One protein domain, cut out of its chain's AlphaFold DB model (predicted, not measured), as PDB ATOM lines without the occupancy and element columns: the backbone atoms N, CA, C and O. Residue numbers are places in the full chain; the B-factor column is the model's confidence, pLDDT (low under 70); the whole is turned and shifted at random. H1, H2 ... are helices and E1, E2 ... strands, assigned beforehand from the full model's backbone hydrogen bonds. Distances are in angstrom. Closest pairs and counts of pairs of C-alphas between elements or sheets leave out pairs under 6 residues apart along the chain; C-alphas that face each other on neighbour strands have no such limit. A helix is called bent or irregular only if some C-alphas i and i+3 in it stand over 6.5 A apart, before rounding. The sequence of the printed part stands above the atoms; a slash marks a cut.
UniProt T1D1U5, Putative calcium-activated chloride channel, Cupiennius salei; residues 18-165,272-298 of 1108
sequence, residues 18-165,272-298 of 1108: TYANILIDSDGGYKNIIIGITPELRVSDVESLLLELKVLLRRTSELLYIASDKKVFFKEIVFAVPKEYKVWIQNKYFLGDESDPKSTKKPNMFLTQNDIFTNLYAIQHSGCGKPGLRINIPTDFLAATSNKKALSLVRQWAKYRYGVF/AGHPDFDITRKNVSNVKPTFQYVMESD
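AT A GLANCE: This is residues 18 to 165 and 272 to 298 of the 1108 residues of the protein "Putative calcium-activated chloride channel" of Cupiennius salei (UniProt T1D1U5). A strongly twisted sheet of five parallel strands forms a wall, with the long helix H1 running along one face. H4 meets H1 with its residues 149 to 154 alone and runs from there past the edge strand E5, while H2 sits near the end of the other edge strand, E6; the small helix H5 lies away from the sheet. This is a two-layer arrangement, helices H1, H2 and H4 being on one face of the sheet, whose order is E5 E4 E2 E3 E6. Of 175 printed residues, 84, under half, are in named elements, five helices and six strands in the order E1 E2 H1 E3 H2 E4 E5 H3 H4 H5 E6, of mixed class. The whole is compact, with a radius of gyration of the C-alphas of 15.9 A and spans of 45 by 36 by 31 A.

HOW THE PARTS SIT: In the sheet, E2, residues 33 to 37, is parallel to E3, residues 76 to 81, with N 35 and O 78 2.9 A apart. E6, residues 290 to 295, is the edge strand next to E3, with N 79 and O 292 at 2.9 A. On the other side of E2 comes E4, residues 109 to 112, with N 36 and O 109 at 2.8 A, then the edge strand E5, residues 135 to 138, with N 137 and O 110 at 2.8 A. H1, residues 43 to 67, lies over E2 at a height over the sheet of 5.0 A and runs along the strands, at 27 degrees to E2 on the local plane. E2, H1 and E3 form a strand-helix-strand unit, two parallel neighbour strands with a helix between, with a right-handed crossover. H4, residues 149 to 162, touches H1 with its residues 149 to 154 alone, only just about perpendicular at 70.2 degrees; their closest C-alphas, of Thr 60 and Ala 150, are 4.5 A apart. H3, residues 139 to 143, only grazes the sheet and touches H1, closest at the C-alphas of Glu 52 and Leu 142, 6.6 A. H2, residues 83 to 90, is on the sheet; its closest C-alpha to E6 is that of Lys 83, 6.4 A from that of Met 295. E1, residues 29 to 31, pairs with no named strand and runs on into E2 at 47 degrees. H5, residues 275 to 278, is not on the sheet and touches no helix. In H3 and H4 every O i to N i+4 pair is within hydrogen-bond range, in H1 19 of 21 and in H2 2 of 4; H5 is too short for such a pair.

IN THESE COORDINATES: E1 begins at C-alpha 29 (159.160, 198.858, 199.050), and E6, 16.9 A long, ends at C-alpha 295 (151.188, 178.741, 208.609). H1 spans 35.3 A from C-alpha 43 (138.961, 182.328, 216.523); it is irregular, only just, with C-alphas 44 and 47 6.6 A apart. H2 is irregular too, with C-alphas 84 and 87 7.8 A apart. H4 measures 19.7 A and E3 16.0 A.

THE WHOLE: The two C-alphas farthest apart are those of Val 87 and Gly 273, 45.4 A. Residues 166 to 271 are not printed, and C-alphas 165 and 272 are 14.7 A apart across the cut. The links H2 to E4, E4 to E5 and H5 to E6 are long. The mean pLDDT of the printed part is 83.9; residues 18 to 21, 43, 90 to 105 and 280 are under 70.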
ATOM      1  N   THR A  18     173.840 190.444 206.117       29.61
ATOM      2  CA  THR A  18     173.219 189.827 207.283       29.61
ATOM      3  C   THR A  18     171.732 189.646 206.995       29.61
ATOM      4  O   THR A  18     171.126 190.443 206.276       29.61
ATOM      5  N   TYR A  19     171.130 188.586 207.534       36.78
ATOM      6  CA  TYR A  19     169.695 188.349 207.389       36.78
ATOM      7  C   TYR A  19     168.894 189.386 208.192       36.78
ATOM      8  O   TYR A  19     168.448 189.129 209.308       36.78
ATOM      9  N   ALA A  20     168.683 190.563 207.610       38.62
ATOM     10  CA  ALA A  20     167.541 191.385 207.957       38.62
ATOM     11  C   ALA A  20     166.285 190.655 207.461       38.62
ATOM     12  O   ALA A  20     166.128 190.451 206.259       38.62
ATOM     13  N   ASN A  21     165.389 190.262 208.377       64.62
ATOM     14  CA  ASN A  21     164.126 189.604 208.006       64.62
ATOM     15  C   ASN A  21     163.315 190.455 207.016       64.62
ATOM     16  O   ASN A  21     162.676 189.917 206.119       64.62
ATOM     17  N   ILE A  22     163.385 191.780 207.172       82.69
ATOM     18  CA  ILE A  22     162.810 192.760 206.252       82.69
ATOM     19  C   ILE A  22     163.818 193.040 205.138       82.69
ATOM     20  O   ILE A  22     164.900 193.577 205.391       82.69
ATOM     21  N   LEU A  23     163.417 192.719 203.909       85.19
ATOM     22  CA  LEU A  23     164.132 193.077 202.688       85.19
ATOM     23  C   LEU A  23     163.616 194.421 202.162       85.19
ATOM     24  O   LEU A  23     162.463 194.784 202.398       85.19
ATOM     25  N   ILE A  24     164.437 195.137 201.398       87.38
ATOM     26  CA  ILE A  24     164.022 196.343 200.677       87.38
ATOM     27  C   ILE A  24     164.266 196.160 199.178       87.38
ATOM     28  O   ILE A  24     165.330 195.706 198.759       87.38
ATOM     29  N   ASP A  25     163.249 196.451 198.371       87.62
ATOM     30  CA  ASP A  25     163.332 196.395 196.911       87.62
ATOM     31  C   ASP A  25     163.863 197.732 196.348       87.62
ATOM     32  O   ASP A  25     163.823 198.779 196.992       87.62
ATOM     33  N   SER A  26     164.340 197.696 195.108       87.19
ATOM     34  CA  SER A  26     164.850 198.809 194.296       87.19
ATOM     35  C   SER A  26     163.895 200.002 194.124       87.19
ATOM     36  O   SER A  26     164.335 201.103 193.792       87.19
ATOM     37  N   ASP A  27     162.594 199.806 194.350       89.19
ATOM     38  CA  ASP A  27     161.580 200.866 194.371       89.19
ATOM     39  C   ASP A  27     161.331 201.452 195.773       89.19
ATOM     40  O   ASP A  27     160.535 202.372 195.926       89.19
ATOM     41  N   GLY A  28     162.035 200.953 196.793       89.75
ATOM     42  CA  GLY A  28     161.905 201.371 198.185       89.75
ATOM     43  C   GLY A  28     160.844 200.630 198.990       89.75
ATOM     44  O   GLY A  28     160.652 200.937 200.170       89.75
ATOM     45  N   GLY A  29     160.162 199.663 198.378       93.00
ATOM     46  CA  GLY A  29     159.160 198.858 199.050       93.00
ATOM     47  C   GLY A  29     159.780 197.814 199.976       93.00
ATOM     48  O   GLY A  29     160.489 196.916 199.520       93.00
ATOM     49  N   TYR A  30     159.459 197.891 201.265       93.81
ATOM     50  CA  TYR A  30     159.781 196.857 202.241       93.81
ATOM     51  C   TYR A  30     158.990 195.580 201.951       93.81
ATOM     52  O   TYR A  30     157.755 195.597 201.869       93.81
ATOM     53  N   LYS A  31     159.713 194.470 201.819       90.12
ATOM     54  CA  LYS A  31     159.188 193.121 201.610       90.12
ATOM     55  C   LYS A  31     159.484 192.240 202.816       90.12
ATOM     56  O   LYS A  31     160.398 192.524 203.591       90.12
ATOM     57  N   ASN A  32     158.725 191.154 202.941       85.06
ATOM     58  CA  ASN A  32     158.836 190.214 204.050       85.06
ATOM     59  C   ASN A  32     158.717 190.878 205.444       85.06
ATOM     60  O   ASN A  32     159.497 190.595 206.349       85.06
ATOM     61  N   ILE A  33     157.743 191.783 205.620       91.31
ATOM     62  CA  ILE A  33     157.350 192.274 206.953       91.31
ATOM     63  C   ILE A  33     156.420 191.240 207.582       91.31
ATOM     64  O   ILE A  33     155.382 190.921 207.006       91.31
ATOM     65  N   ILE A  34     156.760 190.735 208.763       89.25
ATOM     66  CA  ILE A  34     156.113 189.563 209.352       89.25
ATOM     67  C   ILE A  34     155.319 189.956 210.592       89.25
ATOM     68  O   ILE A  34     155.857 190.578 211.513       89.25
ATOM     69  N   ILE A  35     154.051 189.551 210.629       91.62
ATOM     70  CA  ILE A  35     153.136 189.802 211.743       91.62
ATOM     71  C   ILE A  35     152.667 188.465 212.315       91.62
ATOM     72  O   ILE A  35     151.936 187.727 211.654       91.62
ATOM     73  N   GLY A  36     153.095 188.158 213.537       89.62
ATOM     74  CA  GLY A  36     152.681 186.975 214.280       89.62
ATOM     75  C   GLY A  36     151.314 187.176 214.926       89.62
ATOM     76  O   GLY A  36     151.077 188.184 215.592       89.62
ATOM     77  N   ILE A  37     150.424 186.205 214.744       86.50
ATOM     78  CA  ILE A  37     149.197 186.065 215.538       86.50
ATOM     79  C   ILE A  37     149.544 185.163 216.730       86.50
ATOM     80  O   ILE A  37     150.136 184.104 216.515       86.50
ATOM     81  N   THR A  38     149.224 185.557 217.965       81.38
ATOM     82  CA  THR A  38     149.437 184.689 219.138       81.38
ATOM     83  C   THR A  38     148.246 183.722 219.310       81.38
ATOM     84  O   THR A  38     147.127 184.070 218.923       81.38
ATOM     85  N   PRO A  39     148.449 182.474 219.782       77.06
ATOM     86  CA  PRO A  39     147.413 181.430 219.771       77.06
ATOM     87  C   PRO A  39     146.304 181.614 220.823       77.06
ATOM     88  O   PRO A  39     145.301 180.902 220.785       77.06
ATOM     89  N   GLU A  40     146.464 182.545 221.763       75.19
ATOM     90  CA  GLU A  40     145.507 182.845 222.836       75.19
ATOM     91  C   GLU A  40     144.258 183.584 222.311       75.19
ATOM     92  O   GLU A  40     143.208 183.598 222.962       75.19
ATOM     93  N   LEU A  41     144.350 184.175 221.111       78.06
ATOM     94  CA  LEU A  41     143.274 184.929 220.472       78.06
ATOM     95  C   LEU A  41     142.098 184.022 220.080       78.06
ATOM     96  O   LEU A  41     142.251 182.976 219.440       78.06
ATOM     97  N   ARG A  42     140.876 184.457 220.400       74.38
ATOM     98  CA  ARG A  42     139.649 183.725 220.051       74.38
ATOM     99  C   ARG A  42     139.424 183.719 218.540       74.38
ATOM    100  O   ARG A  42     139.387 184.771 217.908       74.38
ATOM    101  N   VAL A  43     139.173 182.535 217.974       69.69
ATOM    102  CA  VAL A  43     138.961 182.328 216.523       69.69
ATOM    103  C   VAL A  43     137.858 183.227 215.940       69.69
ATOM    104  O   VAL A  43     137.961 183.659 214.795       69.69
ATOM    105  N   SER A  44     136.822 183.542 216.728       71.38
ATOM    106  CA  SER A  44     135.735 184.462 216.357       71.38
ATOM    107  C   SER A  44     136.203 185.892 216.073       71.38
ATOM    108  O   SER A  44     135.614 186.580 215.242       71.38
ATOM    109  N   ASP A  45     137.263 186.325 216.754       77.94
ATOM    110  CA  ASP A  45     137.678 187.725 216.841       77.94
ATOM    111  C   ASP A  45     138.857 187.992 215.881       77.94
ATOM    112  O   ASP A  45     139.010 189.089 215.345       77.94
ATOM    113  N   VAL A  46     139.653 186.955 215.578       78.00
ATOM    114  CA  VAL A  46     140.789 186.988 214.634       78.00
ATOM    115  C   VAL A  46     140.393 187.526 213.250       78.00
ATOM    116  O   VAL A  46     141.179 188.229 212.616       78.00
ATOM    117  N   GLU A  47     139.179 187.247 212.768       80.00
ATOM    118  CA  GLU A  47     138.744 187.678 211.434       80.00
ATOM    119  C   GLU A  47     138.531 189.194 211.322       80.00
ATOM    120  O   GLU A  47     139.022 189.815 210.376       80.00
ATOM    121  N   SER A  48     137.844 189.803 212.293       84.88
ATOM    122  CA  SER A  48     137.621 191.254 212.325       84.88
ATOM    123  C   SER A  48     138.914 192.007 212.642       84.88
ATOM    124  O   SER A  48     139.225 192.991 211.969       84.88
ATOM    125  N   LEU A  49     139.726 191.490 213.573       87.75
ATOM    126  CA  LEU A  49     141.054 192.028 213.886       87.75
ATOM    127  C   LEU A  49     141.971 192.045 212.651       87.75
ATOM    128  O   LEU A  49     142.619 193.057 212.388       87.75
ATOM    129  N   LEU A  50     141.995 190.977 211.843       87.44
ATOM    130  CA  LEU A  50     142.789 190.933 210.606       87.44
ATOM    131  C   LEU A  50     142.263 191.863 209.504       87.44
ATOM    132  O   LEU A  50     143.055 192.337 208.686       87.44
ATOM    133  N   LEU A  51     140.958 192.134 209.450       88.56
ATOM    134  CA  LEU A  51     140.387 193.109 208.515       88.56
ATOM    135  C   LEU A  51     140.788 194.543 208.896       88.56
ATOM    136  O   LEU A  51     141.324 195.262 208.048       88.56
ATOM    137  N   GLU A  52     140.631 194.927 210.166       91.75
ATOM    138  CA  GLU A  52     141.087 196.227 210.684       91.75
ATOM    139  C   GLU A  52     142.603 196.403 210.524       91.75
ATOM    140  O   GLU A  52     143.072 197.439 210.048       91.75
ATOM    141  N   LEU A  53     143.386 195.362 210.819       93.56
ATOM    142  CA  LEU A  53     144.839 195.382 210.670       93.56
ATOM    143  C   LEU A  53     145.267 195.568 209.201       93.56
ATOM    144  O   LEU A  53     146.168 196.358 208.924       93.56
ATOM    145  N   LYS A  54     144.581 194.956 208.222       93.94
ATOM    146  CA  LYS A  54     144.816 195.232 206.787       93.94
ATOM    147  C   LYS A  54     144.519 196.686 206.403       93.94
ATOM    148  O   LYS A  54     145.224 197.247 205.560       93.94
ATOM    149  N   VAL A  55     143.482 197.302 206.979       94.25
ATOM    150  CA  VAL A  55     143.145 198.719 206.743       94.25
ATOM    151  C   VAL A  55     144.209 199.632 207.356       94.25
ATOM    152  O   VAL A  55     144.696 200.542 206.681       94.25
ATOM    153  N   LEU A  56     144.627 199.345 208.592       96.06
ATOM    154  CA  LEU A  56     145.716 200.031 209.283       96.06
ATOM    155  C   LEU A  56     147.017 199.983 208.473       96.06
ATOM    156  O   LEU A  56     147.606 201.028 208.203       96.06
ATOM    157  N   LEU A  57     147.451 198.800 208.038       97.00
ATOM    158  CA  LEU A  57     148.725 198.614 207.336       97.00
ATOM    159  C   LEU A  57     148.759 199.317 205.972       97.00
ATOM    160  O   LEU A  57     149.793 199.868 205.597       97.00
ATOM    161  N   ARG A  58     147.626 199.383 205.256       96.56
ATOM    162  CA  ARG A  58     147.504 200.173 204.016       96.56
ATOM    163  C   ARG A  58     147.706 201.668 204.272       96.56
ATOM    164  O   ARG A  58     148.570 202.263 203.636       96.56
ATOM    165  N   ARG A  59     146.983 202.243 205.242       95.81
ATOM    166  CA  ARG A  59     147.116 203.663 205.627       95.81
ATOM    167  C   ARG A  59     148.506 203.994 206.181       95.81
ATOM    168  O   ARG A  59     149.043 205.060 205.911       95.81
ATOM    169  N   THR A  60     149.098 203.066 206.931       96.50
ATOM    170  CA  THR A  60     150.460 203.191 207.477       96.50
ATOM    171  C   THR A  60     151.491 203.246 206.356       96.50
ATOM    172  O   THR A  60     152.390 204.073 206.407       96.50
ATOM    173  N   SER A  61     151.340 202.419 205.317       97.44
ATOM    174  CA  SER A  61     152.223 202.438 204.147       97.44
ATOM    175  C   SER A  61     152.145 203.755 203.367       97.44
ATOM    176  O   SER A  61     153.170 204.330 203.007       97.44
ATOM    177  N   GLU A  62     150.926 204.266 203.158       95.56
ATOM    178  CA  GLU A  62     150.678 205.562 202.511       95.56
ATOM    179  C   GLU A  62     151.312 206.721 203.305       95.56
ATOM    180  O   GLU A  62     151.968 207.580 202.717       95.56
ATOM    181  N   LEU A  63     151.189 206.712 204.639       95.00
ATOM    182  CA  LEU A  63     151.801 207.718 205.513       95.00
ATOM    183  C   LEU A  63     153.330 207.582 205.600       95.00
ATOM    184  O   LEU A  63     154.022 208.591 205.534       95.00
ATOM    185  N   LEU A  64     153.872 206.364 205.691       95.88
ATOM    186  CA  LEU A  64     155.318 206.100 205.717       95.88
ATOM    187  C   LEU A  64     156.011 206.589 204.435       95.88
ATOM    188  O   LEU A  64     157.129 207.106 204.491       95.88
ATOM    189  N   TYR A  65     155.334 206.483 203.290       94.69
ATOM    190  CA  TYR A  65     155.815 207.030 202.023       94.69
ATOM    191  C   TYR A  65     155.879 208.559 202.041       94.69
ATOM    192  O   TYR A  65     156.886 209.130 201.634       94.69
ATOM    193  N   ILE A  66     154.853 209.235 202.563       92.69
ATOM    194  CA  ILE A  66     154.855 210.700 202.716       92.69
ATOM    195  C   ILE A  66     155.957 211.137 203.692       92.69
ATOM    196  O   ILE A  66     156.780 211.981 203.347       92.69
ATOM    197  N   ALA A  67     156.018 210.501 204.863       92.81
ATOM    198  CA  ALA A  67     156.937 210.821 205.953       92.81
ATOM    199  C   ALA A  67     158.420 210.632 205.619       92.81
ATOM    200  O   ALA A  67     159.274 211.235 206.256       92.81
ATOM    201  N   SER A  68     158.735 209.783 204.640       92.38
ATOM    202  CA  SER A  68     160.108 209.463 204.240       92.38
ATOM    203  C   SER A  68     160.571 210.199 202.979       92.38
ATOM    204  O   SER A  68     161.439 209.697 202.264       92.38
ATOM    205  N   ASP A  69     159.974 211.355 202.669       90.12
ATOM    206  CA  ASP A  69     160.187 212.106 201.423       90.12
ATOM    207  C   ASP A  69     160.041 211.209 200.168       90.12
ATOM    208  O   ASP A  69     160.840 211.265 199.231       90.12
ATOM    209  N   LYS A  70     159.005 210.351 200.156       91.81
ATOM    210  CA  LYS A  70     158.654 209.401 199.076       91.81
ATOM    211  C   LYS A  70     159.712 208.324 198.811       91.81
ATOM    212  O   LYS A  70     159.851 207.847 197.686       91.81
ATOM    213  N   LYS A  71     160.442 207.910 199.854       91.12
ATOM    214  CA  LYS A  71     161.475 206.868 199.756       91.12
ATOM    215  C   LYS A  71     160.936 205.481 200.121       91.12
ATOM    216  O   LYS A  71     160.971 204.602 199.262       91.12
ATOM    217  N   VAL A  72     160.493 205.237 201.361       94.25
ATOM    218  CA  VAL A  72     160.111 203.893 201.870       94.25
ATOM    219  C   VAL A  72     158.597 203.679 201.950       94.25
ATOM    220  O   VAL A  72     157.856 204.605 202.251       94.25
ATOM    221  N   PHE A  73     158.132 202.444 201.751       96.00
ATOM    222  CA  PHE A  73     156.733 202.045 201.989       96.00
ATOM    223  C   PHE A  73     156.626 200.540 202.296       96.00
ATOM    224  O   PHE A  73     157.590 199.802 202.108       96.00
ATOM    225  N   PHE A  74     155.473 200.052 202.764       96.69
ATOM    226  CA  PHE A  74     155.213 198.615 202.924       96.69
ATOM    227  C   PHE A  74     154.699 198.017 201.607       96.69
ATOM    228  O   PHE A  74     153.628 198.382 201.122       96.69
ATOM    229  N   LYS A  75     155.443 197.065 201.039       93.56
ATOM    230  CA  LYS A  75     155.135 196.435 199.745       93.56
ATOM    231  C   LYS A  75     154.577 195.025 199.885       93.56
ATOM    232  O   LYS A  75     153.682 194.656 199.132       93.56
ATOM    233  N   GLU A  76     155.059 194.256 200.857       92.44
ATOM    234  CA  GLU A  76     154.633 192.873 201.088       92.44
ATOM    235  C   GLU A  76     154.677 192.529 202.579       92.44
ATOM    236  O   GLU A  76     155.701 192.706 203.244       92.44
ATOM    237  N   ILE A  77     153.547 192.032 203.086       91.94
ATOM    238  CA  ILE A  77     153.334 191.697 204.494       91.94
ATOM    239  C   ILE A  77     152.878 190.239 204.603       91.94
ATOM    240  O   ILE A  77     151.944 189.818 203.917       91.94
ATOM    241  N   VAL A  78     153.520 189.485 205.489       88.00
ATOM    242  CA  VAL A  78     153.275 188.066 205.758       88.00
ATOM    243  C   VAL A  78     152.624 187.929 207.132       88.00
ATOM    244  O   VAL A  78     153.229 188.256 208.154       88.00
ATOM    245  N   PHE A  79     151.393 187.425 207.178       87.19
ATOM    246  CA  PHE A  79     150.768 187.007 208.432       87.19
ATOM    247  C   PHE A  79     151.230 185.590 208.777       87.19
ATOM    248  O   PHE A  79     150.979 184.654 208.014       87.19
ATOM    249  N   ALA A  80     151.902 185.454 209.919       84.69
ATOM    250  CA  ALA A  80     152.411 184.199 210.456       84.69
ATOM    251  C   ALA A  80     151.389 183.639 211.461       84.69
ATOM    252  O   ALA A  80     151.179 184.206 212.539       84.69
ATOM    253  N   VAL A  81     150.704 182.561 211.073       81.31
ATOM    254  CA  VAL A  81     149.482 182.070 211.735       81.31
ATOM    255  C   VAL A  81     149.723 180.732 212.460       81.31
ATOM    256  O   VAL A  81     150.205 179.793 211.819       81.31
ATOM    257  N   PRO A  82     149.366 180.611 213.758       80.25
ATOM    258  CA  PRO A  82     149.419 179.353 214.510       80.25
ATOM    259  C   PRO A  82     148.630 178.199 213.868       80.25
ATOM    260  O   PRO A  82     147.586 178.410 213.237       80.25
ATOM    261  N   LYS A  83     149.102 176.960 214.069       76.19
ATOM    262  CA  LYS A  83     148.486 175.721 213.536       76.19
ATOM    263  C   LYS A  83     147.068 175.501 214.057       76.19
ATOM    264  O   LYS A  83     146.232 174.921 213.369       76.19
ATOM    265  N   GLU A  84     146.789 176.002 215.250       74.50
ATOM    266  CA  GLU A  84     145.507 175.960 215.939       74.50
ATOM    267  C   GLU A  84     144.377 176.589 215.093       74.50
ATOM    268  O   GLU A  84     143.236 176.130 215.144       74.50
ATOM    269  N   TYR A  85     144.690 177.560 214.222       76.50
ATOM    270  CA  TYR A  85     143.723 178.193 213.315       76.50
ATOM    271  C   TYR A  85     143.600 177.518 211.934       76.50
ATOM    272  O   TYR A  85     142.876 178.027 211.071       76.50
ATOM    273  N   LYS A  86     144.269 176.376 211.693       73.81
ATOM    274  CA  LYS A  86     144.364 175.713 210.372       73.81
ATOM    275  C   LYS A  86     143.012 175.500 209.691       73.81
ATOM    276  O   LYS A  86     142.847 175.869 208.529       73.81
ATOM    277  N   VAL A  87     142.031 174.985 210.432       72.38
ATOM    278  CA  VAL A  87     140.676 174.704 209.926       72.38
ATOM    279  C   VAL A  87     139.924 175.986 209.541       72.38
ATOM    280  O   VAL A  87     139.154 175.980 208.585       72.38
ATOM    281  N   TRP A  88     140.146 177.101 210.241       71.31
ATOM    282  CA  TRP A  88     139.507 178.380 209.911       71.31
ATOM    283  C   TRP A  88     140.142 179.018 208.666       71.31
ATOM    284  O   TRP A  88     139.427 179.412 207.743       71.31
ATOM    285  N   ILE A  89     141.478 179.075 208.596       70.06
ATOM    286  CA  ILE A  89     142.169 179.810 207.527       70.06
ATOM    287  C   ILE A  89     142.085 179.109 206.164       70.06
ATOM    288  O   ILE A  89     141.840 179.782 205.162       70.06
ATOM    289  N   GLN A  90     142.188 177.772 206.120       69.56
ATOM    290  CA  GLN A  90     142.100 176.990 204.875       69.56
ATOM    291  C   GLN A  90     140.744 177.136 204.161       69.56
ATOM    292  O   GLN A  90     140.675 176.983 202.946       69.56
ATOM    293  N   ASN A  91     139.677 177.471 204.893       61.16
ATOM    294  CA  ASN A  91     138.338 177.687 204.341       61.16
ATOM    295  C   ASN A  91     138.089 179.124 203.833       61.16
ATOM    296  O   ASN A  91     137.030 179.384 203.263       61.16
ATOM    297  N   LYS A  92     139.013 180.074 204.061       61.81
ATOM    298  CA  LYS A  92     138.797 181.506 203.760       61.81
ATOM    299  C   LYS A  92     139.903 182.188 202.961       61.81
ATOM    300  O   LYS A  92     139.629 183.185 202.296       61.81
ATOM    301  N   TYR A  93     141.130 181.680 203.013       65.81
ATOM    302  CA  TYR A  93     142.274 182.288 202.348       65.81
ATOM    303  C   TYR A  93     143.072 181.236 201.587       65.81
ATOM    304  O   TYR A  93     143.336 180.152 202.103       65.81
ATOM    305  N   PHE A  94     143.506 181.584 200.373       53.78
ATOM    306  CA  PHE A  94     144.535 180.816 199.685       53.78
ATOM    307  C   PHE A  94     145.844 180.993 200.465       53.78
ATOM    308  O   PHE A  94     146.492 182.038 200.382       53.78
ATOM    309  N   LEU A  95     146.192 179.986 201.266       56.75
ATOM    310  CA  LEU A  95     147.567 179.794 201.712       56.75
ATOM    311  C   LEU A  95     148.416 179.643 200.447       56.75
ATOM    312  O   LEU A  95     148.038 178.888 199.552       56.75
ATOM    313  N   GLY A  96     149.529 180.369 200.354       50.25
ATOM    314  CA  GLY A  96     150.501 180.087 199.298       50.25
ATOM    315  C   GLY A  96     151.079 178.677 199.462       50.25
ATOM    316  O   GLY A  96     150.932 178.069 200.525       50.25
ATOM    317  N   ASP A  97     151.795 178.191 198.443       42.84
ATOM    318  CA  ASP A  97     152.723 177.066 198.630       42.84
ATOM    319  C   ASP A  97     153.611 177.308 199.861       42.84
ATOM    320  O   ASP A  97     153.898 178.463 200.200       42.84
ATOM    321  N   GLU A  98     154.079 176.233 200.504       47.56
ATOM    322  CA  GLU A  98     154.868 176.219 201.754       47.56
ATOM    323  C   GLU A  98     156.301 176.785 201.565       47.56
ATOM    324  O   GLU A  98     157.316 176.131 201.809       47.56
ATOM    325  N   SER A  99     156.390 178.016 201.059       40.56
ATOM    326  CA  SER A  99     157.455 178.475 200.158       40.56
ATOM    327  C   SER A  99     158.413 179.516 200.750       40.56
ATOM    328  O   SER A  99     159.433 179.832 200.123       40.56
ATOM    329  N   ASP A 100     158.181 179.972 201.989       47.44
ATOM    330  CA  ASP A 100     159.273 180.456 202.847       47.44
ATOM    331  C   ASP A 100     159.050 180.237 204.364       47.44
ATOM    332  O   ASP A 100     158.735 181.174 205.100       47.44
ATOM    333  N   PRO A 101     159.262 179.008 204.879       43.78
ATOM    334  CA  PRO A 101     159.246 178.732 206.320       43.78
ATOM    335  C   PRO A 101     160.428 179.343 207.094       43.78
ATOM    336  O   PRO A 101     160.461 179.256 208.319       43.78
ATOM    337  N   LYS A 102     161.432 179.921 206.413       46.66
ATOM    338  CA  LYS A 102     162.578 180.574 207.065       46.66
ATOM    339  C   LYS A 102     162.256 182.001 207.475       46.66
ATOM    340  O   LYS A 102     162.671 182.421 208.553       46.66
ATOM    341  N   SER A 103     161.509 182.713 206.633       46.50
ATOM    342  CA  SER A 103     160.952 184.032 206.932       46.50
ATOM    343  C   SER A 103     160.284 184.055 208.314       46.50
ATOM    344  O   SER A 103     160.729 184.767 209.217       46.50
ATOM    345  N   THR A 104     159.255 183.229 208.511       50.72
ATOM    346  CA  THR A 104     158.299 183.350 209.625       50.72
ATOM    347  C   THR A 104     158.860 183.071 211.019       50.72
ATOM    348  O   THR A 104     158.226 183.456 212.000       50.72
ATOM    349  N   LYS A 105     160.060 182.485 211.140       61.50
ATOM    350  CA  LYS A 105     160.664 182.064 212.420       61.50
ATOM    351  C   LYS A 105     160.843 183.192 213.451       61.50
ATOM    352  O   LYS A 105     160.953 182.902 214.640       61.50
ATOM    353  N   LYS A 106     160.879 184.466 213.035       73.25
ATOM    354  CA  LYS A 106     160.930 185.637 213.939       73.25
ATOM    355  C   LYS A 106     160.067 186.799 213.408       73.25
ATOM    356  O   LYS A 106     160.567 187.592 212.601       73.25
ATOM    357  N   PRO A 107     158.800 186.926 213.847       86.06
ATOM    358  CA  PRO A 107     157.939 188.048 213.488       86.06
ATOM    359  C   PRO A 107     158.499 189.412 213.915       86.06
ATOM    360  O   PRO A 107     159.117 189.543 214.971       86.06
ATOM    361  N   ASN A 108     158.258 190.442 213.100       91.19
ATOM    362  CA  ASN A 108     158.628 191.829 213.404       91.19
ATOM    363  C   ASN A 108     157.586 192.498 214.312       91.19
ATOM    364  O   ASN A 108     157.921 193.331 215.157       91.19
ATOM    365  N   MET A 109     156.316 192.132 214.116       93.75
ATOM    366  CA  MET A 109     155.172 192.605 214.890       93.75
ATOM    367  C   MET A 109     154.392 191.415 215.460       93.75
ATOM    368  O   MET A 109     154.349 190.356 214.835       93.75
ATOM    369  N   PHE A 110     153.729 191.604 216.596       91.12
ATOM    370  CA  PHE A 110     152.841 190.618 217.218       91.12
ATOM    371  C   PHE A 110     151.473 191.250 217.485       91.12
ATOM    372  O   PHE A 110     151.406 192.362 218.004       91.12
ATOM    373  N   LEU A 111     150.389 190.554 217.138       91.44
ATOM    374  CA  LEU A 111     149.025 190.904 217.545       91.44
ATOM    375  C   LEU A 111     148.770 190.293 218.928       91.44
ATOM    376  O   LEU A 111     148.674 189.074 219.026       91.44
ATOM    377  N   THR A 112     148.710 191.121 219.973       89.19
ATOM    378  CA  THR A 112     148.785 190.689 221.381       89.19
ATOM    379  C   THR A 112     147.448 190.837 222.107       89.19
ATOM    380  O   THR A 112     146.711 191.806 221.900       89.19
ATOM    381  N   GLN A 113     147.130 189.885 222.988       85.50
ATOM    382  CA  GLN A 113     146.015 189.985 223.933       85.50
ATOM    383  C   GLN A 113     146.561 190.277 225.344       85.50
ATOM    384  O   GLN A 113     147.762 190.245 225.574       85.50
ATOM    385  N   ASN A 114     145.691 190.648 226.292       84.50
ATOM    386  CA  ASN A 114     146.025 190.860 227.715       84.50
ATOM    387  C   ASN A 114     147.113 191.918 228.030       84.50
ATOM    388  O   ASN A 114     147.427 192.116 229.200       84.50
ATOM    389  N   ASP A 115     147.626 192.622 227.017       89.38
ATOM    390  CA  ASP A 115     148.800 193.498 227.086       89.38
ATOM    391  C   ASP A 115     148.670 194.632 228.127       89.38
ATOM    392  O   ASP A 115     147.570 195.136 228.391       89.38
ATOM    393  N   ILE A 116     149.809 195.040 228.701       89.88
ATOM    394  CA  ILE A 116     149.918 196.080 229.743       89.88
ATOM    395  C   ILE A 116     149.756 197.501 229.187       89.88
ATOM    396  O   ILE A 116     149.523 198.443 229.948       89.88
ATOM    397  N   PHE A 117     149.858 197.660 227.867       90.62
ATOM    398  CA  PHE A 117     149.575 198.909 227.167       90.62
ATOM    399  C   PHE A 117     148.308 198.781 226.315       90.62
ATOM    400  O   PHE A 117     148.056 197.740 225.711       90.62
ATOM    401  N   THR A 118     147.498 199.843 226.244       90.94
ATOM    402  CA  THR A 118     146.331 199.898 225.335       90.94
ATOM    403  C   THR A 118     146.679 200.406 223.937       90.94
ATOM    404  O   THR A 118     145.927 200.155 223.000       90.94
ATOM    405  N   ASN A 119     147.819 201.088 223.780       91.38
ATOM    406  CA  ASN A 119     148.384 201.507 222.496       91.38
ATOM    407  C   ASN A 119     149.527 200.576 222.067       91.38
ATOM    408  O   ASN A 119     150.195 199.979 222.909       91.38
ATOM    409  N   LEU A 120     149.788 200.493 220.758       93.94
ATOM    410  CA  LEU A 120     150.922 199.729 220.224       93.94
ATOM    411  C   LEU A 120     152.288 200.360 220.549       93.94
ATOM    412  O   LEU A 120     152.422 201.584 220.644       93.94
ATOM    413  N   TYR A 121     153.307 199.515 220.721       94.69
ATOM    414  CA  TYR A 121     154.636 199.917 221.196       94.69
ATOM    415  C   TYR A 121     155.764 199.062 220.606       94.69
ATOM    416  O   TYR A 121     155.610 197.859 220.402       94.69
ATOM    417  N   ALA A 122     156.914 199.687 220.344       94.81
ATOM    418  CA  ALA A 122     158.166 199.009 220.018       94.81
ATOM    419  C   ALA A 122     159.012 198.794 221.282       94.81
ATOM    420  O   ALA A 122     159.196 199.716 222.075       94.81
ATOM    421  N   ILE A 123     159.572 197.595 221.451       92.81
ATOM    422  CA  ILE A 123     160.503 197.285 222.545       92.81
ATOM    423  C   ILE A 123     161.913 197.738 222.134       92.81
ATOM    424  O   ILE A 123     162.563 197.092 221.309       92.81
ATOM    425  N   GLN A 124     162.379 198.861 222.685       91.75
ATOM    426  CA  GLN A 124     163.678 199.466 222.364       91.75
ATOM    427  C   GLN A 124     164.723 199.108 223.428       91.75
ATOM    428  O   GLN A 124     164.843 199.795 224.436       91.75
ATOM    429  N   HIS A 125     165.472 198.026 223.198       91.25
ATOM    430  CA  HIS A 125     166.432 197.468 224.164       91.25
ATOM    431  C   HIS A 125     167.890 197.940 223.961       91.25
ATOM    432  O   HIS A 125     168.801 197.424 224.600       91.25
ATOM    433  N   SER A 126     168.147 198.844 223.013       89.25
ATOM    434  CA  SER A 126     169.496 199.264 222.614       89.25
ATOM    435  C   SER A 126     169.512 200.743 222.214       89.25
ATOM    436  O   SER A 126     168.460 201.309 221.910       89.25
ATOM    437  N   GLY A 127     170.689 201.371 222.271       90.62
ATOM    438  CA  GLY A 127     170.896 202.790 221.990       90.62
ATOM    439  C   GLY A 127     170.614 203.237 220.550       90.62
ATOM    440  O   GLY A 127     170.155 202.484 219.691       90.62
ATOM    441  N   CYS A 128     170.885 204.518 220.290       93.56
ATOM    442  CA  CYS A 128     170.499 205.183 219.046       93.56
ATOM    443  C   CYS A 128     171.033 204.498 217.776       93.56
ATOM    444  O   CYS A 128     172.191 204.082 217.718       93.56
ATOM    445  N   GLY A 129     170.192 204.426 216.741       92.75
ATOM    446  CA  GLY A 129     170.541 203.824 215.452       92.75
ATOM    447  C   GLY A 129     170.549 202.289 215.449       92.75
ATOM    448  O   GLY A 129     170.915 201.685 214.441       92.75
ATOM    449  N   LYS A 130     170.168 201.638 216.559       91.19
ATOM    450  CA  LYS A 130     170.014 200.180 216.657       91.19
ATOM    451  C   LYS A 130     168.529 199.792 216.598       91.19
ATOM    452  O   LYS A 130     167.713 200.438 217.256       91.19
ATOM    453  N   PRO A 131     168.145 198.750 215.838       91.12
ATOM    454  CA  PRO A 131     166.748 198.344 215.727       91.12
ATOM    455  C   PRO A 131     166.185 197.822 217.058       91.12
ATOM    456  O   PRO A 131     166.898 197.241 217.876       91.12
ATOM    457  N   GLY A 132     164.878 198.000 217.252       91.94
ATOM    458  CA  GLY A 132     164.136 197.439 218.381       91.94
ATOM    459  C   GLY A 132     163.925 195.925 218.262       91.94
ATOM    460  O   GLY A 132     164.071 195.334 217.195       91.94
ATOM    461  N   LEU A 133     163.528 195.285 219.366       89.31
ATOM    462  CA  LEU A 133     163.366 193.829 219.445       89.31
ATOM    463  C   LEU A 133     162.146 193.332 218.651       89.31
ATOM    464  O   LEU A 133     162.243 192.364 217.900       89.31
ATOM    465  N   ARG A 134     160.993 193.987 218.844       92.44
ATOM    466  CA  ARG A 134     159.694 193.699 218.206       92.44
ATOM    467  C   ARG A 134     158.707 194.847 218.443       92.44
ATOM    468  O   ARG A 134     158.921 195.654 219.351       92.44
ATOM    469  N   ILE A 135     157.627 194.895 217.663       95.69
ATOM    470  CA  ILE A 135     156.445 195.738 217.922       95.69
ATOM    471  C   ILE A 135     155.311 194.862 218.465       95.69
ATOM    472  O   ILE A 135     154.969 193.855 217.849       95.69
ATOM    473  N   ASN A 136     154.682 195.267 219.564       94.19
ATOM    474  CA  ASN A 136     153.449 194.654 220.053       94.19
ATOM    475  C   ASN A 136     152.246 195.520 219.640       94.19
ATOM    476  O   ASN A 136     152.292 196.749 219.740       94.19
ATOM    477  N   ILE A 137     151.180 194.877 219.163       94.88
ATOM    478  CA  ILE A 137     149.931 195.493 218.702       94.88
ATOM    479  C   ILE A 137     148.778 194.919 219.541       94.88
ATOM    480  O   ILE A 137     148.237 193.875 219.174       94.88
ATOM    481  N   PRO A 138     148.381 195.584 220.640       93.06
ATOM    482  CA  PRO A 138     147.275 195.128 221.476       93.06
ATOM    483  C   PRO A 138     145.945 195.078 220.716       93.06
ATOM    484  O   PRO A 138     145.634 195.983 219.932       93.06
ATOM    485  N   THR A 139     145.102 194.084 221.004       91.81
ATOM    486  CA  THR A 139     143.716 194.015 220.498       91.81
ATOM    487  C   THR A 139     142.924 195.294 220.771       91.81
ATOM    488  O   THR A 139     142.176 195.759 219.911       91.81
ATOM    489  N   ASP A 140     143.136 195.900 221.939       89.69
ATOM    490  CA  ASP A 140     142.461 197.116 222.402       89.69
ATOM    491  C   ASP A 140     142.733 198.303 221.457       89.69
ATOM    492  O   ASP A 140     141.821 199.062 221.122       89.69
ATOM    493  N   PHE A 141     143.966 198.418 220.947       91.94
ATOM    494  CA  PHE A 141     144.356 199.436 219.969       91.94
ATOM    495  C   PHE A 141     143.632 199.255 218.630       91.94
ATOM    496  O   PHE A 141     143.208 200.229 217.999       91.94
ATOM    497  N   LEU A 142     143.473 198.004 218.180       90.25
ATOM    498  CA  LEU A 142     142.728 197.710 216.955       90.25
ATOM    499  C   LEU A 142     141.224 197.946 217.134       90.25
ATOM    500  O   LEU A 142     140.602 198.445 216.199       90.25
ATOM    501  N   ALA A 143     140.662 197.699 218.319       87.56
ATOM    502  CA  ALA A 143     139.256 197.968 218.623       87.56
ATOM    503  C   ALA A 143     138.924 199.470 218.778       87.56
ATOM    504  O   ALA A 143     137.821 199.893 218.436       87.56
ATOM    505  N   ALA A 144     139.861 200.293 219.264       86.88
ATOM    506  CA  ALA A 144     139.626 201.711 219.554       86.88
ATOM    507  C   ALA A 144     139.201 202.546 218.323       86.88
ATOM    508  O   ALA A 144     139.737 202.398 217.223       86.88
ATOM    509  N   THR A 145     138.293 203.507 218.498       82.00
ATOM    510  CA  THR A 145     137.804 204.403 217.430       82.00
ATOM    511  C   THR A 145     138.707 205.629 217.223       82.00
ATOM    512  O   THR A 145     138.291 206.769 217.410       82.00
ATOM    513  N   SER A 146     139.958 205.404 216.806       81.56
ATOM    514  CA  SER A 146     140.932 206.471 216.502       81.56
ATOM    515  C   SER A 146     141.264 206.575 215.008       81.56
ATOM    516  O   SER A 146     141.510 205.571 214.335       81.56
ATOM    517  N   ASN A 147     141.339 207.806 214.493       78.50
ATOM    518  CA  ASN A 147     141.855 208.120 213.155       78.50
ATOM    519  C   ASN A 147     143.398 208.106 213.095       78.50
ATOM    520  O   ASN A 147     143.960 207.843 212.033       78.50
ATOM    521  N   LYS A 148     144.085 208.315 214.227       86.69
ATOM    522  CA  LYS A 148     145.552 208.419 214.317       86.69
ATOM    523  C   LYS A 148     146.293 207.073 214.370       86.69
ATOM    524  O   LYS A 148     147.518 207.071 214.394       86.69
ATOM    525  N   LYS A 149     145.610 205.918 214.293       92.31
ATOM    526  CA  LYS A 149     146.268 204.591 214.389       92.31
ATOM    527  C   LYS A 149     147.462 204.406 213.435       92.31
ATOM    528  O   LYS A 149     148.476 203.826 213.817       92.31
ATOM    529  N   ALA A 150     147.344 204.893 212.195       93.62
ATOM    530  CA  ALA A 150     148.405 204.784 211.190       93.62
ATOM    531  C   ALA A 150     149.653 205.598 211.572       93.62
ATOM    532  O   ALA A 150     150.768 205.110 211.421       93.62
ATOM    533  N   LEU A 151     149.464 206.796 212.137       93.25
ATOM    534  CA  LEU A 151     150.536 207.635 212.674       93.25
ATOM    535  C   LEU A 151     151.285 206.916 213.803       93.25
ATOM    536  O   LEU A 151     152.513 206.841 213.780       93.25
ATOM    537  N   SER A 152     150.547 206.315 214.744       93.25
ATOM    538  CA  SER A 152     151.136 205.524 215.829       93.25
ATOM    539  C   SER A 152     151.993 204.371 215.294       93.25
ATOM    540  O   SER A 152     153.093 204.149 215.796       93.25
ATOM    541  N   LEU A 153     151.537 203.652 214.257       96.06
ATOM    542  CA  LEU A 153     152.319 202.551 213.687       96.06
ATOM    543  C   LEU A 153     153.541 203.043 212.891       96.06
ATOM    544  O   LEU A 153     154.573 202.380 212.949       96.06
ATOM    545  N   VAL A 154     153.497 204.210 212.231       96.62
ATOM    546  CA  VAL A 154     154.709 204.817 211.635       96.62
ATOM    547  C   VAL A 154     155.730 205.190 212.720       96.62
ATOM    548  O   VAL A 154     156.909 204.878 212.558       96.62
ATOM    549  N   ARG A 155     155.298 205.757 213.858       95.44
ATOM    550  CA  ARG A 155     156.172 206.058 215.013       95.44
ATOM    551  C   ARG A 155     156.850 204.804 215.569       95.44
ATOM    552  O   ARG A 155     158.072 204.767 215.698       95.44
ATOM    553  N   GLN A 156     156.082 203.752 215.863       96.44
ATOM    554  CA  GLN A 156     156.663 202.505 216.382       96.44
ATOM    555  C   GLN A 156     157.483 201.754 215.317       96.44
ATOM    556  O   GLN A 156     158.468 201.107 215.664       96.44
ATOM    557  N   TRP A 157     157.157 201.881 214.023       97.12
ATOM    558  CA  TRP A 157     158.012 201.384 212.941       97.12
ATOM    559  C   TRP A 157     159.357 202.111 212.891       97.12
ATOM    560  O   TRP A 157     160.382 201.454 212.745       97.12
ATOM    561  N   ALA A 158     159.382 203.437 213.056       97.12
ATOM    562  CA  ALA A 158     160.628 204.197 213.076       97.12
ATOM    563  C   ALA A 158     161.523 203.785 214.260       97.12
ATOM    564  O   ALA A 158     162.698 203.467 214.063       97.12
ATOM    565  N   LYS A 159     160.939 203.664 215.462       96.19
ATOM    566  CA  LYS A 159     161.593 203.101 216.660       96.19
ATOM    567  C   LYS A 159     162.163 201.705 216.423       96.19
ATOM    568  O   LYS A 159     163.298 201.422 216.794       96.19
ATOM    569  N   TYR A 160     161.372 200.831 215.801       95.81
ATOM    570  CA  TYR A 160     161.738 199.441 215.545       95.81
ATOM    571  C   TYR A 160     162.813 199.287 214.461       95.81
ATOM    572  O   TYR A 160     163.763 198.537 214.664       95.81
ATOM    573  N   ARG A 161     162.683 199.970 213.318       94.62
ATOM    574  CA  ARG A 161     163.567 199.776 212.158       94.62
ATOM    575  C   ARG A 161     164.839 200.619 212.225       94.62
ATOM    576  O   ARG A 161     165.883 200.106 211.846       94.62
ATOM    577  N   TYR A 162     164.755 201.870 212.683       95.38
ATOM    578  CA  TYR A 162     165.851 202.846 212.576       95.38
ATOM    579  C   TYR A 162     166.506 203.206 213.918       95.38
ATOM    580  O   TYR A 162     167.521 203.893 213.926       95.38
ATOM    581  N   GLY A 163     165.949 202.778 215.058       95.25
ATOM    582  CA  GLY A 163     166.541 203.057 216.372       95.25
ATOM    583  C   GLY A 163     166.471 204.521 216.812       95.25
ATOM    584  O   GLY A 163     167.370 204.996 217.503       95.25
ATOM    585  N   VAL A 164     165.428 205.239 216.387       96.62
ATOM    586  CA  VAL A 164     165.080 206.588 216.874       96.62
ATOM    587  C   VAL A 164     164.176 206.527 218.106       96.62
ATOM    588  O   VAL A 164     163.498 205.526 218.323       96.62
ATOM    589  N   PHE A 165     164.119 207.597 218.895       95.75
ATOM    590  CA  PHE A 165     163.257 207.709 220.079       95.75
ATOM    591  C   PHE A 165     162.243 208.850 219.927       95.75
ATOM    592  O   PHE A 165     162.243 209.560 218.926       95.75
ATOM    593  N   ALA A 272     167.836 208.958 207.714       93.12
ATOM    594  CA  ALA A 272     168.497 209.166 206.427       93.12
ATOM    595  C   ALA A 272     169.902 208.540 206.367       93.12
ATOM    596  O   ALA A 272     170.343 208.167 205.283       93.12
ATOM    597  N   GLY A 273     170.575 208.389 207.514       93.12
ATOM    598  CA  GLY A 273     171.828 207.642 207.656       93.12
ATOM    599  C   GLY A 273     171.669 206.120 207.802       93.12
ATOM    600  O   GLY A 273     172.673 205.424 207.950       93.12
ATOM    601  N   HIS A 274     170.443 205.581 207.791       92.62
ATOM    602  CA  HIS A 274     170.210 204.136 207.857       92.62
ATOM    603  C   HIS A 274     170.401 203.481 206.470       92.62
ATOM    604  O   HIS A 274     169.812 203.982 205.510       92.62
ATOM    605  N   PRO A 275     171.094 202.325 206.333       89.56
ATOM    606  CA  PRO A 275     171.454 201.731 205.030       89.56
ATOM    607  C   PRO A 275     170.304 201.419 204.062       89.56
ATOM    608  O   PRO A 275     170.527 201.224 202.870       89.56
ATOM    609  N   ASP A 276     169.052 201.392 204.533       90.94
ATOM    610  CA  ASP A 276     167.893 201.362 203.632       90.94
ATOM    611  C   ASP A 276     167.921 202.546 202.640       90.94
ATOM    612  O   ASP A 276     167.513 202.406 201.487       90.94
ATOM    613  N   PHE A 277     168.377 203.726 203.070       90.12
ATOM    614  CA  PHE A 277     168.286 204.994 202.342       90.12
ATOM    615  C   PHE A 277     169.430 205.251 201.341       90.12
ATOM    616  O   PHE A 277     169.322 206.195 200.559       90.12
ATOM    617  N   ASP A 278     170.441 204.377 201.274       83.44
ATOM    618  CA  ASP A 278     171.651 204.521 200.439       83.44
ATOM    619  C   ASP A 278     171.390 204.601 198.916       83.44
ATOM    620  O   ASP A 278     172.246 205.042 198.146       83.44
ATOM    621  N   ILE A 279     170.220 204.148 198.448       74.56
ATOM    622  CA  ILE A 279     169.912 203.965 197.020       74.56
ATOM    623  C   ILE A 279     168.935 205.036 196.516       74.56
ATOM    624  O   ILE A 279     167.847 205.215 197.068       74.56
ATOM    625  N   THR A 280     169.271 205.694 195.399       69.88
ATOM    626  CA  THR A 280     168.371 206.619 194.688       69.88
ATOM    627  C   THR A 280     167.186 205.868 194.073       69.88
ATOM    628  O   THR A 280     167.369 204.984 193.236       69.88
ATOM    629  N   ARG A 281     165.958 206.228 194.463       78.44
ATOM    630  CA  ARG A 281     164.740 205.459 194.151       78.44
ATOM    631  C   ARG A 281     163.892 206.109 193.060       78.44
ATOM    632  O   ARG A 281     164.000 207.304 192.794       78.44
ATOM    633  N   LYS A 282     163.022 205.316 192.435       74.06
ATOM    634  CA  LYS A 282     162.006 205.799 191.486       74.06
ATOM    635  C   LYS A 282     160.704 206.087 192.232       74.06
ATOM    636  O   LYS A 282     160.303 205.283 193.062       74.06
ATOM    637  N   ASN A 283     160.018 207.178 191.886       75.69
ATOM    638  CA  ASN A 283     158.664 207.442 192.387       75.69
ATOM    639  C   ASN A 283     157.717 206.287 192.014       75.69
ATOM    640  O   ASN A 283     157.621 205.917 190.842       75.69
ATOM    641  N   VAL A 284     156.989 205.769 193.002       85.50
ATOM    642  CA  VAL A 284     156.012 204.681 192.852       85.50
ATOM    643  C   VAL A 284     154.588 205.239 192.929       85.50
ATOM    644  O   VAL A 284     154.303 206.140 193.720       85.50
ATOM    645  N   SER A 285     153.682 204.712 192.098       80.94
ATOM    646  CA  SER A 285     152.263 205.111 192.053       80.94
ATOM    647  C   SER A 285     151.348 204.262 192.943       80.94
ATOM    648  O   SER A 285     150.296 204.737 193.367       80.94
ATOM    649  N   ASN A 286     151.734 203.019 193.249       89.50
ATOM    650  CA  ASN A 286     151.029 202.139 194.177       89.50
ATOM    651  C   ASN A 286     151.925 201.770 195.366       89.50
ATOM    652  O   ASN A 286     152.832 200.956 195.227       89.50
ATOM    653  N   VAL A 287     151.609 202.321 196.537       93.81
ATOM    654  CA  VAL A 287     152.308 202.047 197.804       93.81
ATOM    655  C   VAL A 287     151.500 201.150 198.752       93.81
ATOM    656  O   VAL A 287     151.778 201.093 199.946       93.81
ATOM    657  N   LYS A 288     150.467 200.455 198.257       94.56
ATOM    658  CA  LYS A 288     149.623 199.575 199.083       94.56
ATOM    659  C   LYS A 288     150.245 198.176 199.187       94.56
ATOM    660  O   LYS A 288     150.480 197.569 198.141       94.56
ATOM    661  N   PRO A 289     150.444 197.632 200.403       94.88
ATOM    662  CA  PRO A 289     151.044 196.316 200.579       94.88
ATOM    663  C   PRO A 289     150.158 195.197 200.028       94.88
ATOM    664  O   PRO A 289     148.925 195.225 200.156       94.88
ATOM    665  N   THR A 290     150.804 194.172 199.474       93.06
ATOM    666  CA  THR A 290     150.212 192.841 199.317       93.06
ATOM    667  C   THR A 290     150.224 192.106 200.659       93.06
ATOM    668  O   THR A 290     151.066 192.364 201.521       93.06
ATOM    669  N   PHE A 291     149.271 191.191 200.843       89.06
ATOM    670  CA  PHE A 291     149.155 190.373 202.049       89.06
ATOM    671  C   PHE A 291     149.284 188.899 201.684       89.06
ATOM    672  O   PHE A 291     148.570 188.422 200.804       89.06
ATOM    673  N   GLN A 292     150.164 188.194 202.383       86.06
ATOM    674  CA  GLN A 292     150.353 186.751 202.295       86.06
ATOM    675  C   GLN A 292     150.023 186.107 203.645       86.06
ATOM    676  O   GLN A 292     150.075 186.760 204.689       86.06
ATOM    677  N   TYR A 293     149.692 184.820 203.614       81.00
ATOM    678  CA  TYR A 293     149.403 184.016 204.795       81.00
ATOM    679  C   TYR A 293     150.295 182.785 204.793       81.00
ATOM    680  O   TYR A 293     150.259 182.003 203.843       81.00
ATOM    681  N   VAL A 294     151.073 182.622 205.861       77.44
ATOM    682  CA  VAL A 294     151.950 181.471 206.072       77.44
ATOM    683  C   VAL A 294     151.604 180.853 207.420       77.44
ATOM    684  O   VAL A 294     151.487 181.541 208.435       77.44
ATOM    685  N   MET A 295     151.412 179.541 207.411       75.44
ATOM    686  CA  MET A 295     151.188 178.741 208.609       75.44
ATOM    687  C   MET A 295     152.523 178.207 209.118       75.44
ATOM    688  O   MET A 295     153.457 178.011 208.341       75.44
ATOM    689  N   GLU A 296     152.620 177.949 210.414       71.75
ATOM    690  CA  GLU A 296     153.755 177.209 210.961       71.75
ATOM    691  C   GLU A 296     153.771 175.784 210.375       71.75
ATOM    692  O   GLU A 296     152.768 175.070 210.441       71.75
ATOM    693  N   SER A 297     154.894 175.366 209.789       71.81
ATOM    694  CA  SER A 297     155.080 174.001 209.280       71.81
ATOM    695  C   SER A 297     155.407 173.027 210.415       71.81
ATOM    696  O   SER A 297     155.846 173.428 211.497       71.81
ATOM    697  N   ASP A 298     155.233 171.726 210.200       79.25
ATOM    698  CA  ASP A 298     155.826 170.735 211.107       79.25
ATOM    699  C   ASP A 298     157.365 170.725 210.943       79.25
ATOM    700  O   ASP A 298     157.849 170.984 209.836       79.25
TER     701      ASP A 298